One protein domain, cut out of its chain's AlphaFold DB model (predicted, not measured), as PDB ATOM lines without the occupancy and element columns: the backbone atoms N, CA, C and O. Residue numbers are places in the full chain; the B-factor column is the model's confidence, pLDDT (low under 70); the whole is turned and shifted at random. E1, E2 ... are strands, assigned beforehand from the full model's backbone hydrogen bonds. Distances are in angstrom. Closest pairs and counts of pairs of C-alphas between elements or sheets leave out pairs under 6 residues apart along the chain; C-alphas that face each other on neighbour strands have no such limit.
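What this domain is: This is residues 25 to 111 of the 286 residues of an uncharacterized protein of Rhodothermaceae bacterium (UniProt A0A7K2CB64). The model is a small sandwich of strands: a strongly twisted five-strand sheet, E6 E5 E4 E7 E8, faces a smaller three-strand sheet, E2 E1 E3. The two sheets come near each other at their edge strands E3 and E8, while a long loop, residues 39 to 59, leaves E2, swings past E6 and returns to E3. The printed part has 87 residues with eight named strands, E1 to E8 in chain order, and no named helix; the class is all strand, though under half of the residues are in named elements. The larger sheet is mixed and the smaller antiparallel. The whole is compact and rounded, with a radius of gyration of the C-alphas of 11.8 A and spans of 31 by 24 by 24 A.

How they stand to each other: In the larger sheet, E4, residues 69 to 73, and E7, residues 94 to 100, are parallel neighbours at 28 degrees, with N 95 and O 70 2.8 A apart. E5, residues 76 to 80, is antiparallel to E4, with N 78 and O 71 at 2.8 A. E6, residues 85 to 87, is an edge strand antiparallel to E5, with N 79 and O 86 at 2.8 A. E4 E5 E6 form a meander, each strand the antiparallel neighbour of the one before. E8, residues 106 to 110, is the other edge strand and makes a hairpin with E7, with N 107 and O 99 at 2.9 A. In the smaller sheet, E1, residues 25 to 32, is the inner strand. It forms a hairpin with E2, residues 35 to 38, with N 37 and O 30 at 2.8 A. E3, residues 60 to 65, is antiparallel to E1, with N 27 and O 63 at 2.8 A. The sheets form a sandwich, two sheets face to face: the facing parts are 10.1 A centre to centre and the strands of one stand at 23 degrees to those of the other. The closest C-alphas of E3 and E7 are those of Ser 63 and His 95, 7.6 A apart. E1 and E4 are only just apart, at 8.4 A.

Where its parts are: E1 begins at C-alpha 25, (653.198, 466.769, 462.735), and measures 20.7 A. E7 measures 16.4 A, E3 15.6 A, E4 and E5 12.7 A each, E8 12.5 A, E2 10.1 A and E6 7.0 A. E4 begins at C-alpha 69, (648.149, 464.298, 472.219), and E8 ends at C-alpha 110, (637.036, 470.002, 467.312).

The domain as a whole: The two C-alphas farthest apart, of Thr 66 and Asp 103, are 32.1 A apart. The printed part has no cut. The link from E2 to E3 is long, 21 residues. The mean pLDDT of the printed part is 80.4, and residues 25 to 27, 63 to 66, 90 to 93 and 109 to 111 are under 70.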
ATOM      1  N   GLN A  25     653.382 468.129 463.171       52.41
ATOM      2  CA  GLN A  25     653.198 466.769 462.735       52.41
ATOM      3  C   GLN A  25     651.691 466.624 462.686       52.41
ATOM      4  O   GLN A  25     651.007 466.824 463.689       52.41
ATOM      5  N   SER A  26     651.168 466.378 461.487       60.66
ATOM      6  CA  SER A  26     649.782 465.980 461.352       60.66
ATOM      7  C   SER A  26     649.673 464.613 462.008       60.66
ATOM      8  O   SER A  26     650.049 463.612 461.399       60.66
ATOM      9  N   ILE A  27     649.230 464.580 463.257       67.19
ATOM     10  CA  ILE A  27     648.993 463.330 463.954       67.19
ATOM     11  C   ILE A  27     647.662 462.809 463.432       67.19
ATOM     12  O   ILE A  27     646.623 463.424 463.683       67.19
ATOM     13  N   ARG A  28     647.710 461.720 462.663       79.62
ATOM     14  CA  ARG A  28     646.529 461.012 462.177       79.62
ATOM     15  C   ARG A  28     646.255 459.828 463.084       79.62
ATOM     16  O   ARG A  28     647.059 458.905 463.117       79.62
ATOM     17  N   VAL A  29     645.123 459.825 463.770       77.50
ATOM     18  CA  VAL A  29     644.652 458.647 464.508       77.50
ATOM     19  C   VAL A  29     643.518 458.041 463.712       77.50
ATOM     20  O   VAL A  29     642.547 458.738 463.426       77.50
ATOM     21  N   GLU A  30     643.651 456.780 463.323       82.25
ATOM     22  CA  GLU A  30     642.638 456.075 462.548       82.25
ATOM     23  C   GLU A  30     642.364 454.692 463.123       82.25
ATOM     24  O   GLU A  30     643.263 454.025 463.632       82.25
ATOM     25  N   ARG A  31     641.112 454.252 463.030       82.62
ATOM     26  CA  ARG A  31     640.749 452.867 463.306       82.62
ATOM     27  C   ARG A  31     640.201 452.237 462.044       82.62
ATOM     28  O   ARG A  31     639.204 452.713 461.514       82.62
ATOM     29  N   ILE A  32     640.884 451.202 461.569       80.75
ATOM     30  CA  ILE A  32     640.586 450.513 460.312       80.75
ATOM     31  C   ILE A  32     640.601 449.016 460.608       80.75
ATOM     32  O   ILE A  32     641.574 448.519 461.177       80.75
ATOM     33  N   GLU A  33     639.527 448.305 460.256       84.06
ATOM     34  CA  GLU A  33     639.406 446.849 460.473       84.06
ATOM     35  C   GLU A  33     639.656 446.426 461.941       84.06
ATOM     36  O   GLU A  33     640.261 445.396 462.231       84.06
ATOM     37  N   GLY A  34     639.218 447.255 462.895       81.56
ATOM     38  CA  GLY A  34     639.380 447.013 464.333       81.56
ATOM     39  C   GLY A  34     640.763 447.359 464.898       81.56
ATOM     40  O   GLY A  34     640.899 447.439 466.119       81.56
ATOM     41  N   GLN A  35     641.753 447.646 464.048       86.06
ATOM     42  CA  GLN A  35     643.108 448.018 464.450       86.06
ATOM     43  C   GLN A  35     643.242 449.538 464.593       86.06
ATOM     44  O   GLN A  35     642.957 450.285 463.655       86.06
ATOM     45  N   LEU A  36     643.708 449.996 465.757       85.62
ATOM     46  CA  LEU A  36     644.058 451.398 465.973       85.62
ATOM     47  C   LEU A  36     645.429 451.686 465.353       85.62
ATOM     48  O   LEU A  36     646.381 450.930 465.555       85.62
ATOM     49  N   ARG A  37     645.532 452.778 464.600       89.06
ATOM     50  CA  ARG A  37     646.767 453.241 463.974       89.06
ATOM     51  C   ARG A  37     647.011 454.705 464.296       89.06
ATOM     52  O   ARG A  37     646.094 455.522 464.228       89.06
ATOM     53  N   VAL A  38     648.260 455.041 464.588       85.31
ATOM     54  CA  VAL A  38     648.723 456.418 464.757       85.31
ATOM     55  C   VAL A  38     649.768 456.692 463.691       85.31
ATOM     56  O   VAL A  38     650.754 455.979 463.560       85.31
ATOM     57  N   ASN A  39     649.518 457.702 462.862       83.62
ATOM     58  CA  ASN A  39     650.320 458.035 461.684       83.62
ATOM     59  C   ASN A  39     650.513 456.856 460.714       83.62
ATOM     60  O   ASN A  39     651.522 456.770 460.018       83.62
ATOM     61  N   GLY A  40     649.527 455.957 460.653       87.31
ATOM     62  CA  GLY A  40     649.567 454.739 459.843       87.31
ATOM     63  C   GLY A  40     650.320 453.569 460.487       87.31
ATOM     64  O   GLY A  40     650.268 452.464 459.945       87.31
ATOM     65  N   GLU A  41     650.973 453.770 461.637       87.94
ATOM     66  CA  GLU A  41     651.612 452.701 462.406       87.94
ATOM     67  C   GLU A  41     650.596 452.036 463.343       87.94
ATOM     68  O   GLU A  41     649.864 452.736 464.046       87.94
ATOM     69  N   PRO A  42     650.495 450.697 463.348       91.31
ATOM     70  CA  PRO A  42     649.555 449.995 464.209       91.31
ATOM     71  C   PRO A  42     649.981 450.052 465.675       91.31
ATOM     72  O   PRO A  42     651.137 449.792 465.999       91.31
ATOM     73  N   ILE A  43     649.017 450.315 466.554       88.81
ATOM     74  CA  ILE A  43     649.186 450.177 468.001       88.81
ATOM     75  C   ILE A  43     648.799 448.757 468.403       88.81
ATOM     76  O   ILE A  43     647.813 448.202 467.907       88.81
ATOM     77  N   ASP A  44     649.593 448.176 469.298       86.19
ATOM     78  CA  ASP A  44     649.293 446.881 469.892       86.19
ATOM     79  C   ASP A  44     647.998 446.968 470.713       86.19
ATOM     80  O   ASP A  44     647.891 447.753 471.656       86.19
ATOM     81  N   VAL A  45     647.001 446.171 470.329       79.69
ATOM     82  CA  VAL A  45     645.674 446.170 470.957       79.69
ATOM     83  C   VAL A  45     645.766 445.675 472.399       79.69
ATOM     84  O   VAL A  45     645.047 446.181 473.258       79.69
ATOM     85  N   ASP A  46     646.700 444.763 472.681       81.69
ATOM     86  CA  ASP A  46     646.932 444.239 474.030       81.69
ATOM     87  C   ASP A  46     647.578 445.289 474.956       81.69
ATOM     88  O   ASP A  46     647.594 445.118 476.176       81.69
ATOM     89  N   ALA A  47     648.099 446.385 474.391       83.12
ATOM     90  CA  ALA A  47     648.684 447.507 475.123       83.12
ATOM     91  C   ALA A  47     647.708 448.681 475.325       83.12
ATOM     92  O   ALA A  47     648.102 449.704 475.893       83.12
ATOM     93  N   LEU A  48     646.458 448.570 474.860       87.12
ATOM     94  CA  LEU A  48     645.449 449.603 475.076       87.12
ATOM     95  C   LEU A  48     644.932 449.569 476.526       87.12
ATOM     96  O   LEU A  48     644.825 448.494 477.117       87.12
ATOM     97  N   PRO A  49     644.580 450.727 477.113       88.69
ATOM     98  CA  PRO A  49     643.951 450.770 478.429       88.69
ATOM     99  C   PRO A  49     642.631 449.992 478.420       88.69
ATOM    100  O   PRO A  49     641.862 450.119 477.468       88.69
ATOM    101  N   GLU A  50     642.332 449.244 479.487       87.75
ATOM    102  CA  GLU A  50     641.094 448.450 479.587       87.75
ATOM    103  C   GLU A  50     639.828 449.314 479.455       87.75
ATOM    104  O   GLU A  50     638.783 448.838 479.018       87.75
ATOM    105  N   GLU A  51     639.915 450.594 479.817       86.44
ATOM    106  CA  GLU A  51     638.807 451.544 479.731       86.44
ATOM    107  C   GLU A  51     638.617 452.151 478.335       86.44
ATOM    108  O   GLU A  51     637.630 452.853 478.101       86.44
ATOM    109  N   LEU A  52     639.555 451.925 477.410       86.00
ATOM    110  CA  LEU A  52     639.470 452.427 476.046       86.00
ATOM    111  C   LEU A  52     638.618 451.486 475.186       86.00
ATOM    112  O   LEU A  52     639.132 450.661 474.433       86.00
ATOM    113  N   ASP A  53     637.299 451.648 475.272       83.62
ATOM    114  CA  ASP A  53     636.361 450.969 474.380       83.62
ATOM    115  C   ASP A  53     636.057 451.835 473.152       83.62
ATOM    116  O   ASP A  53     635.368 452.855 473.227       83.62
ATOM    117  N   LEU A  54     636.594 451.419 472.005       79.94
ATOM    118  CA  LEU A  54     636.362 452.069 470.715       79.94
ATOM    119  C   LEU A  54     635.204 451.426 469.920       79.94
ATOM    120  O   LEU A  54     634.895 451.882 468.817       79.94
ATOM    121  N   GLY A  55     634.572 450.354 470.416       78.56
ATOM    122  CA  GLY A  55     633.471 449.651 469.740       78.56
ATOM    123  C   GLY A  55     633.875 449.020 468.401       78.56
ATOM    124  O   GLY A  55     634.944 448.424 468.303       78.56
ATOM    125  N   GLU A  56     633.080 449.195 467.342       80.44
ATOM    126  CA  GLU A  56     633.453 448.933 465.930       80.44
ATOM    127  C   GLU A  56     633.621 450.240 465.128       80.44
ATOM    128  O   GLU A  56     633.623 450.242 463.900       80.44
ATOM    129  N   VAL A  57     633.747 451.376 465.820       76.81
ATOM    130  CA  VAL A  57     633.730 452.697 465.189       76.81
ATOM    131  C   VAL A  57     635.021 452.943 464.409       76.81
ATOM    132  O   VAL A  57     636.117 452.906 464.979       76.81
ATOM    133  N   GLU A  58     634.881 453.251 463.120       81.31
ATOM    134  CA  GLU A  58     635.950 453.817 462.298       81.31
ATOM    135  C   GLU A  58     635.936 455.341 462.423       81.31
ATOM    136  O   GLU A  58     634.923 455.997 462.181       81.31
ATOM    137  N   PHE A  59     637.075 455.921 462.784       79.31
ATOM    138  CA  PHE A  59     637.236 457.367 462.880       79.31
ATOM    139  C   PHE A  59     638.595 457.787 462.331       79.31
ATOM    140  O   PHE A  59     639.515 456.974 462.240       79.31
ATOM    141  N   SER A  60     638.714 459.064 461.966       81.81
ATOM    142  CA  SER A  60     639.984 459.679 461.591       81.81
ATOM    143  C   SER A  60     640.088 461.051 462.243       81.81
ATOM    144  O   SER A  60     639.260 461.925 461.995       81.81
ATOM    145  N   LEU A  61     641.096 461.231 463.093       79.06
ATOM    146  CA  LEU A  61     641.411 462.508 463.728       79.06
ATOM    147  C   LEU A  61     642.705 463.033 463.135       79.06
ATOM    148  O   LEU A  61     643.670 462.279 463.033       79.06
ATOM    149  N   GLN A  62     642.740 464.313 462.783       74.75
ATOM    150  CA  GLN A  62     643.954 464.978 462.334       74.75
ATOM    151  C   GLN A  62     644.175 466.231 463.169       74.75
ATOM    152  O   GLN A  62     643.423 467.189 463.051       74.75
ATOM    153  N   SER A  63     645.226 466.239 463.985       69.44
ATOM    154  CA  SER A  63     645.652 467.445 464.699       69.44
ATOM    155  C   SER A  63     647.083 467.805 464.364       69.44
ATOM    156  O   SER A  63     647.867 467.000 463.867       69.44
ATOM    157  N   SER A  64     647.371 469.073 464.588       62.88
ATOM    158  CA  SER A  64     648.619 469.738 464.305       62.88
ATOM    159  C   SER A  64     649.254 470.016 465.677       62.88
ATOM    160  O   SER A  64     648.789 470.908 466.387       62.88
ATOM    161  N   GLY A  65     650.229 469.208 466.110       63.78
ATOM    162  CA  GLY A  65     650.745 469.282 467.485       63.78
ATOM    163  C   GLY A  65     651.911 468.339 467.793       63.78
ATOM    164  O   GLY A  65     652.400 467.625 466.918       63.78
ATOM    165  N   THR A  66     652.375 468.366 469.044       65.88
ATOM    166  CA  THR A  66     653.413 467.468 469.577       65.88
ATOM    167  C   THR A  66     652.789 466.341 470.392       65.88
ATOM    168  O   THR A  66     651.741 466.519 471.004       65.88
ATOM    169  N   PHE A  67     653.451 465.186 470.435       71.50
ATOM    170  CA  PHE A  67     653.087 464.109 471.353       71.50
ATOM    171  C   PHE A  67     653.505 464.436 472.803       71.50
ATOM    172  O   PHE A  67     654.545 465.074 472.988       71.50
ATOM    173  N   PRO A  68     652.763 463.954 473.816       80.56
ATOM    174  CA  PRO A  68     651.505 463.213 473.692       80.56
ATOM    175  C   PRO A  68     650.320 464.122 473.335       80.56
ATOM    176  O   PRO A  68     650.185 465.225 473.859       80.56
ATOM    177  N   MET A  69     649.433 463.639 472.464       82.88
ATOM    178  CA  MET A  69     648.149 464.298 472.219       82.88
ATOM    179  C   MET A  69     647.154 463.835 473.272       82.88
ATOM    180  O   MET A  69     646.961 462.632 473.438       82.88
ATOM    181  N   GLN A  70     646.472 464.765 473.931       86.06
ATOM    182  CA  GLN A  70     645.386 464.393 474.833       86.06
ATOM    183  C   GLN A  70     644.046 464.399 474.110       86.06
ATOM    184  O   GLN A  70     643.690 465.382 473.461       86.06
ATOM    185  N   ILE A  71     643.286 463.320 474.258       88.00
ATOM    186  CA  ILE A  71     641.914 463.206 473.766       88.00
ATOM    187  C   ILE A  71     640.989 462.760 474.892       88.00
ATOM    188  O   ILE A  71     641.414 462.114 475.845       88.00
ATOM    189  N   GLU A  72     639.712 463.090 474.776       88.88
ATOM    190  CA  GLU A  72     638.671 462.628 475.687       88.88
ATOM    191  C   GLU A  72     637.674 461.786 474.894       88.88
ATOM    192  O   GLU A  72     637.021 462.297 473.988       88.88
ATOM    193  N   ILE A  73     637.567 460.499 475.215       90.06
ATOM    194  CA  ILE A  73     636.612 459.579 474.588       90.06
ATOM    195  C   ILE A  73     635.583 459.192 475.641       90.06
ATOM    196  O   ILE A  73     635.944 458.672 476.697       90.06
ATOM    197  N   ASN A  74     634.302 459.463 475.375       88.94
ATOM    198  CA  ASN A  74     633.191 459.152 476.285       88.94
ATOM    199  C   ASN A  74     633.431 459.627 477.736       88.94
ATOM    200  O   ASN A  74     633.057 458.958 478.698       88.94
ATOM    201  N   GLY A  75     634.077 460.788 477.899       85.88
ATOM    202  CA  GLY A  75     634.380 461.392 479.203       85.88
ATOM    203  C   GLY A  75     635.631 460.855 479.907       85.88
ATOM    204  O   GLY A  75     635.958 461.330 480.992       85.88
ATOM    205  N   THR A  76     636.358 459.908 479.306       89.81
ATOM    206  CA  THR A  76     637.647 459.420 479.822       89.81
ATOM    207  C   THR A  76     638.790 460.020 479.013       89.81
ATOM    208  O   THR A  76     638.745 460.034 477.783       89.81
ATOM    209  N   ARG A  77     639.815 460.541 479.696       91.50
ATOM    210  CA  ARG A  77     640.974 461.167 479.051       91.50
ATOM    211  C   ARG A  77     642.078 460.155 478.774       91.50
ATOM    212  O   ARG A  77     642.431 459.351 479.638       91.50
ATOM    213  N   PHE A  78     642.652 460.264 477.586       91.44
ATOM    214  CA  PHE A  78     643.734 459.423 477.103       91.44
ATOM    215  C   PHE A  78     644.852 460.281 476.522       91.44
ATOM    216  O   PHE A  78     644.603 461.293 475.868       91.44
ATOM    217  N   GLU A  79     646.084 459.842 476.738       91.69
ATOM    218  CA  GLU A  79     647.274 460.340 476.071       91.69
ATOM    219  C   GLU A  79     647.622 459.399 474.927       91.69
ATOM    220  O   GLU A  79     647.917 458.220 475.129       91.69
ATOM    221  N   ILE A  80     647.596 459.922 473.712       87.12
ATOM    222  CA  ILE A  80     648.052 459.214 472.526       87.12
ATOM    223  C   ILE A  80     649.505 459.595 472.307       87.12
ATOM    224  O   ILE A  80     649.824 460.776 472.168       87.12
ATOM    225  N   TRP A  81     650.367 458.590 472.255       87.31
ATOM    226  CA  TRP A  81     651.775 458.670 471.889       87.31
ATOM    227  C   TRP A  81     651.961 458.123 470.466       87.31
ATOM    228  O   TRP A  81     651.005 457.684 469.829       87.31
ATOM    229  N   GLN A  82     653.193 458.140 469.956       80.50
ATOM    230  CA  GLN A  82     653.493 457.550 468.645       80.50
ATOM    231  C   GLN A  82     653.229 456.039 468.614       80.50
ATOM    232  O   GLN A  82     652.758 455.522 467.610       80.50
ATOM    233  N   ASP A  83     653.514 455.354 469.718       84.12
ATOM    234  CA  ASP A  83     653.579 453.895 469.815       84.12
ATOM    235  C   ASP A  83     652.590 453.295 470.826       84.12
ATOM    236  O   ASP A  83     652.474 452.075 470.929       84.12
ATOM    237  N   ARG A  84     651.884 454.128 471.599       88.69
ATOM    238  CA  ARG A  84     650.984 453.674 472.666       88.69
ATOM    239  C   ARG A  84     649.857 454.656 472.944       88.69
ATOM    240  O   ARG A  84     649.944 455.837 472.623       88.69
ATOM    241  N   VAL A  85     648.830 454.167 473.629       90.00
ATOM    242  CA  VAL A  85     647.781 454.992 474.234       90.00
ATOM    243  C   VAL A  85     647.760 454.682 475.720       90.00
ATOM    244  O   VAL A  85     647.751 453.517 476.105       90.00
ATOM    245  N   THR A  86     647.770 455.708 476.562       92.25
ATOM    246  CA  THR A  86     647.704 455.555 478.019       92.25
ATOM    247  C   THR A  86     646.546 456.363 478.573       92.25
ATOM    248  O   THR A  86     646.132 457.363 477.990       92.25
ATOM    249  N   LYS A  87     645.990 455.939 479.705       92.50
ATOM    250  CA  LYS A  87     645.036 456.766 480.446       92.50
ATOM    251  C   LYS A  87     645.762 458.008 480.969       92.50
ATOM    252  O   LYS A  87     646.898 457.898 481.419       92.50
ATOM    253  N   ALA A  88     645.130 459.173 480.875       88.88
ATOM    254  CA  ALA A  88     645.705 460.406 481.404       88.88
ATOM    255  C   ALA A  88     645.402 460.522 482.907       88.88
ATOM    256  O   ALA A  88     644.238 460.462 483.307       88.88
ATOM    257  N   ASP A  89     646.434 460.726 483.730       74.38
ATOM    258  CA  ASP A  89     646.321 460.748 485.200       74.38
ATOM    259  C   ASP A  89     645.794 462.079 485.780       74.38
ATOM    260  O   ASP A  89     645.511 462.128 486.975       74.38
ATOM    261  N   GLN A  90     645.608 463.102 484.926       65.38
ATOM    262  CA  GLN A  90     645.046 464.463 485.111       65.38
ATOM    263  C   GLN A  90     646.014 465.553 484.613       65.38
ATOM    264  O   GLN A  90     647.231 465.409 484.685       65.38
ATOM    265  N   GLY A  91     645.447 466.665 484.126       66.75
ATOM    266  CA  GLY A  91     646.185 467.806 483.566       66.75
ATOM    267  C   GLY A  91     646.468 467.689 482.063       66.75
ATOM    268  O   GLY A  91     646.692 466.596 481.555       66.75
ATOM    269  N   GLY A  92     646.442 468.830 481.366       64.44
ATOM    270  CA  GLY A  92     646.739 468.975 479.935       64.44
ATOM    271  C   GLY A  92     645.533 469.346 479.062       64.44
ATOM    272  O   GLY A  92     644.371 469.151 479.433       64.44
ATOM    273  N   LEU A  93     645.826 469.950 477.907       65.44
ATOM    274  CA  LEU A  93     644.823 470.442 476.966       65.44
ATOM    275  C   LEU A  93     644.234 469.278 476.161       65.44
ATOM    276  O   LEU A  93     644.943 468.624 475.393       65.44
ATOM    277  N   VAL A  94     642.926 469.053 476.280       76.25
ATOM    278  CA  VAL A  94     642.213 468.077 475.446       76.25
ATOM    279  C   VAL A  94     642.087 468.624 474.022       76.25
ATOM    280  O   VAL A  94     641.397 469.609 473.765       76.25
ATOM    281  N   HIS A  95     642.743 467.958 473.076       74.00
ATOM    282  CA  HIS A  95     642.780 468.348 471.669       74.00
ATOM    283  C   HIS A  95     641.507 467.931 470.920       74.00
ATOM    284  O   HIS A  95     641.109 468.604 469.973       74.00
ATOM    285  N   PHE A  96     640.867 466.835 471.343       79.62
ATOM    286  CA  PHE A  96     639.603 466.353 470.781       79.62
ATOM    287  C   PHE A  96     638.713 465.735 471.845       79.62
ATOM    288  O   PHE A  96     639.191 464.975 472.689       79.62
ATOM    289  N   LYS A  97     637.404 465.973 471.724       84.81
ATOM    290  CA  LYS A  97     636.385 465.177 472.410       84.81
ATOM    291  C   LYS A  97     635.649 464.306 471.403       84.81
ATOM    292  O   LYS A  97     635.105 464.818 470.423       84.81
ATOM    293  N   LEU A  98     635.651 463.004 471.654       83.62
ATOM    294  CA  LEU A  98     634.936 462.005 470.880       83.62
ATOM    295  C   LEU A  98     633.825 461.419 471.742       83.62
ATOM    296  O   LEU A  98     634.072 460.883 472.823       83.62
ATOM    297  N   TYR A  99     632.609 461.483 471.222       85.75
ATOM    298  CA  TYR A  99     631.476 460.758 471.772       85.75
ATOM    299  C   TYR A  99     631.128 459.647 470.795       85.75
ATOM    300  O   TYR A  99     630.732 459.922 469.661       85.75
ATOM    301  N   LEU A 100     631.342 458.406 471.222       84.56
ATOM    302  CA  LEU A 100     631.024 457.219 470.439       84.56
ATOM    303  C   LEU A 100     629.591 456.806 470.762       84.56
ATOM    304  O   LEU A 100     629.253 456.577 471.927       84.56
ATOM    305  N   GLU A 101     628.749 456.723 469.739       83.81
ATOM    306  CA  GLU A 101     627.370 456.278 469.880       83.81
ATOM    307  C   GLU A 101     627.277 454.744 469.767       83.81
ATOM    308  O   GLU A 101     628.064 454.117 469.051       83.81
ATOM    309  N   PRO A 102     626.304 454.101 470.444       78.38
ATOM    310  CA  PRO A 102     626.142 452.644 470.398       78.38
ATOM    311  C   PRO A 102     625.863 452.070 469.003       78.38
ATOM    312  O   PRO A 102     625.993 450.866 468.801       78.38
ATOM    313  N   ASP A 103     625.427 452.903 468.059       80.88
ATOM    314  CA  ASP A 103     625.106 452.511 466.685       80.88
ATOM    315  C   ASP A 103     626.326 452.505 465.748       80.88
ATOM    316  O   ASP A 103     626.185 452.243 464.552       80.88
ATOM    317  N   GLY A 104     627.519 452.764 466.288       76.25
ATOM    318  CA  GLY A 104     628.763 452.788 465.531       76.25
ATOM    319  C   GLY A 104     629.099 454.155 464.934       76.25
ATOM    320  O   GLY A 104     630.107 454.276 464.237       76.25
ATOM    321  N   THR A 105     628.289 455.186 465.186       82.38
ATOM    322  CA  THR A 105     628.605 456.561 464.787       82.38
ATOM    323  C   THR A 105     629.409 457.288 465.866       82.38
ATOM    324  O   THR A 105     629.527 456.838 467.006       82.38
ATOM    325  N   TYR A 106     630.018 458.416 465.502       82.50
ATOM    326  CA  TYR A 106     630.691 459.280 466.463       82.50
ATOM    327  C   TYR A 106     630.417 460.744 466.164       82.50
ATOM    328  O   TYR A 106     630.249 461.150 465.011       82.50
ATOM    329  N   THR A 107     630.432 461.549 467.220       79.19
ATOM    330  CA  THR A 107     630.498 463.001 467.102       79.19
ATOM    331  C   THR A 107     631.842 463.481 467.618       79.19
ATOM    332  O   THR A 107     632.263 463.176 468.736       79.19
ATOM    333  N   THR A 108     632.542 464.217 466.763       72.62
ATOM    334  CA  THR A 108     633.771 464.919 467.112       72.62
ATOM    335  C   THR A 108     633.450 466.363 467.417       72.62
ATOM    336  O   THR A 108     632.798 467.058 466.635       72.62
ATOM    337  N   ILE A 109     633.967 466.835 468.540       65.88
ATOM    338  CA  ILE A 109     634.011 468.256 468.844       65.88
ATOM    339  C   ILE A 109     635.466 468.685 468.667       65.88
ATOM    340  O   ILE A 109     636.308 468.407 469.520       65.88
ATOM    341  N   GLU A 110     635.763 469.310 467.524       58.84
ATOM    342  CA  GLU A 110     637.036 470.002 467.312       58.84
ATOM    343  C   GLU A 110     637.095 471.224 468.235       58.84
ATOM    344  O   GLU A 110     636.164 472.036 468.267       58.84
ATOM    345  N   SER A 111     638.197 471.365 468.976       54.59
ATOM    346  CA  SER A 111     638.395 472.373 470.031       54.59
ATOM    347  C   SER A 111     638.353 473.843 469.566       54.59
ATOM    348  O   SER A 111     638.624 474.740 470.349       54.59
TER     349      SER A 111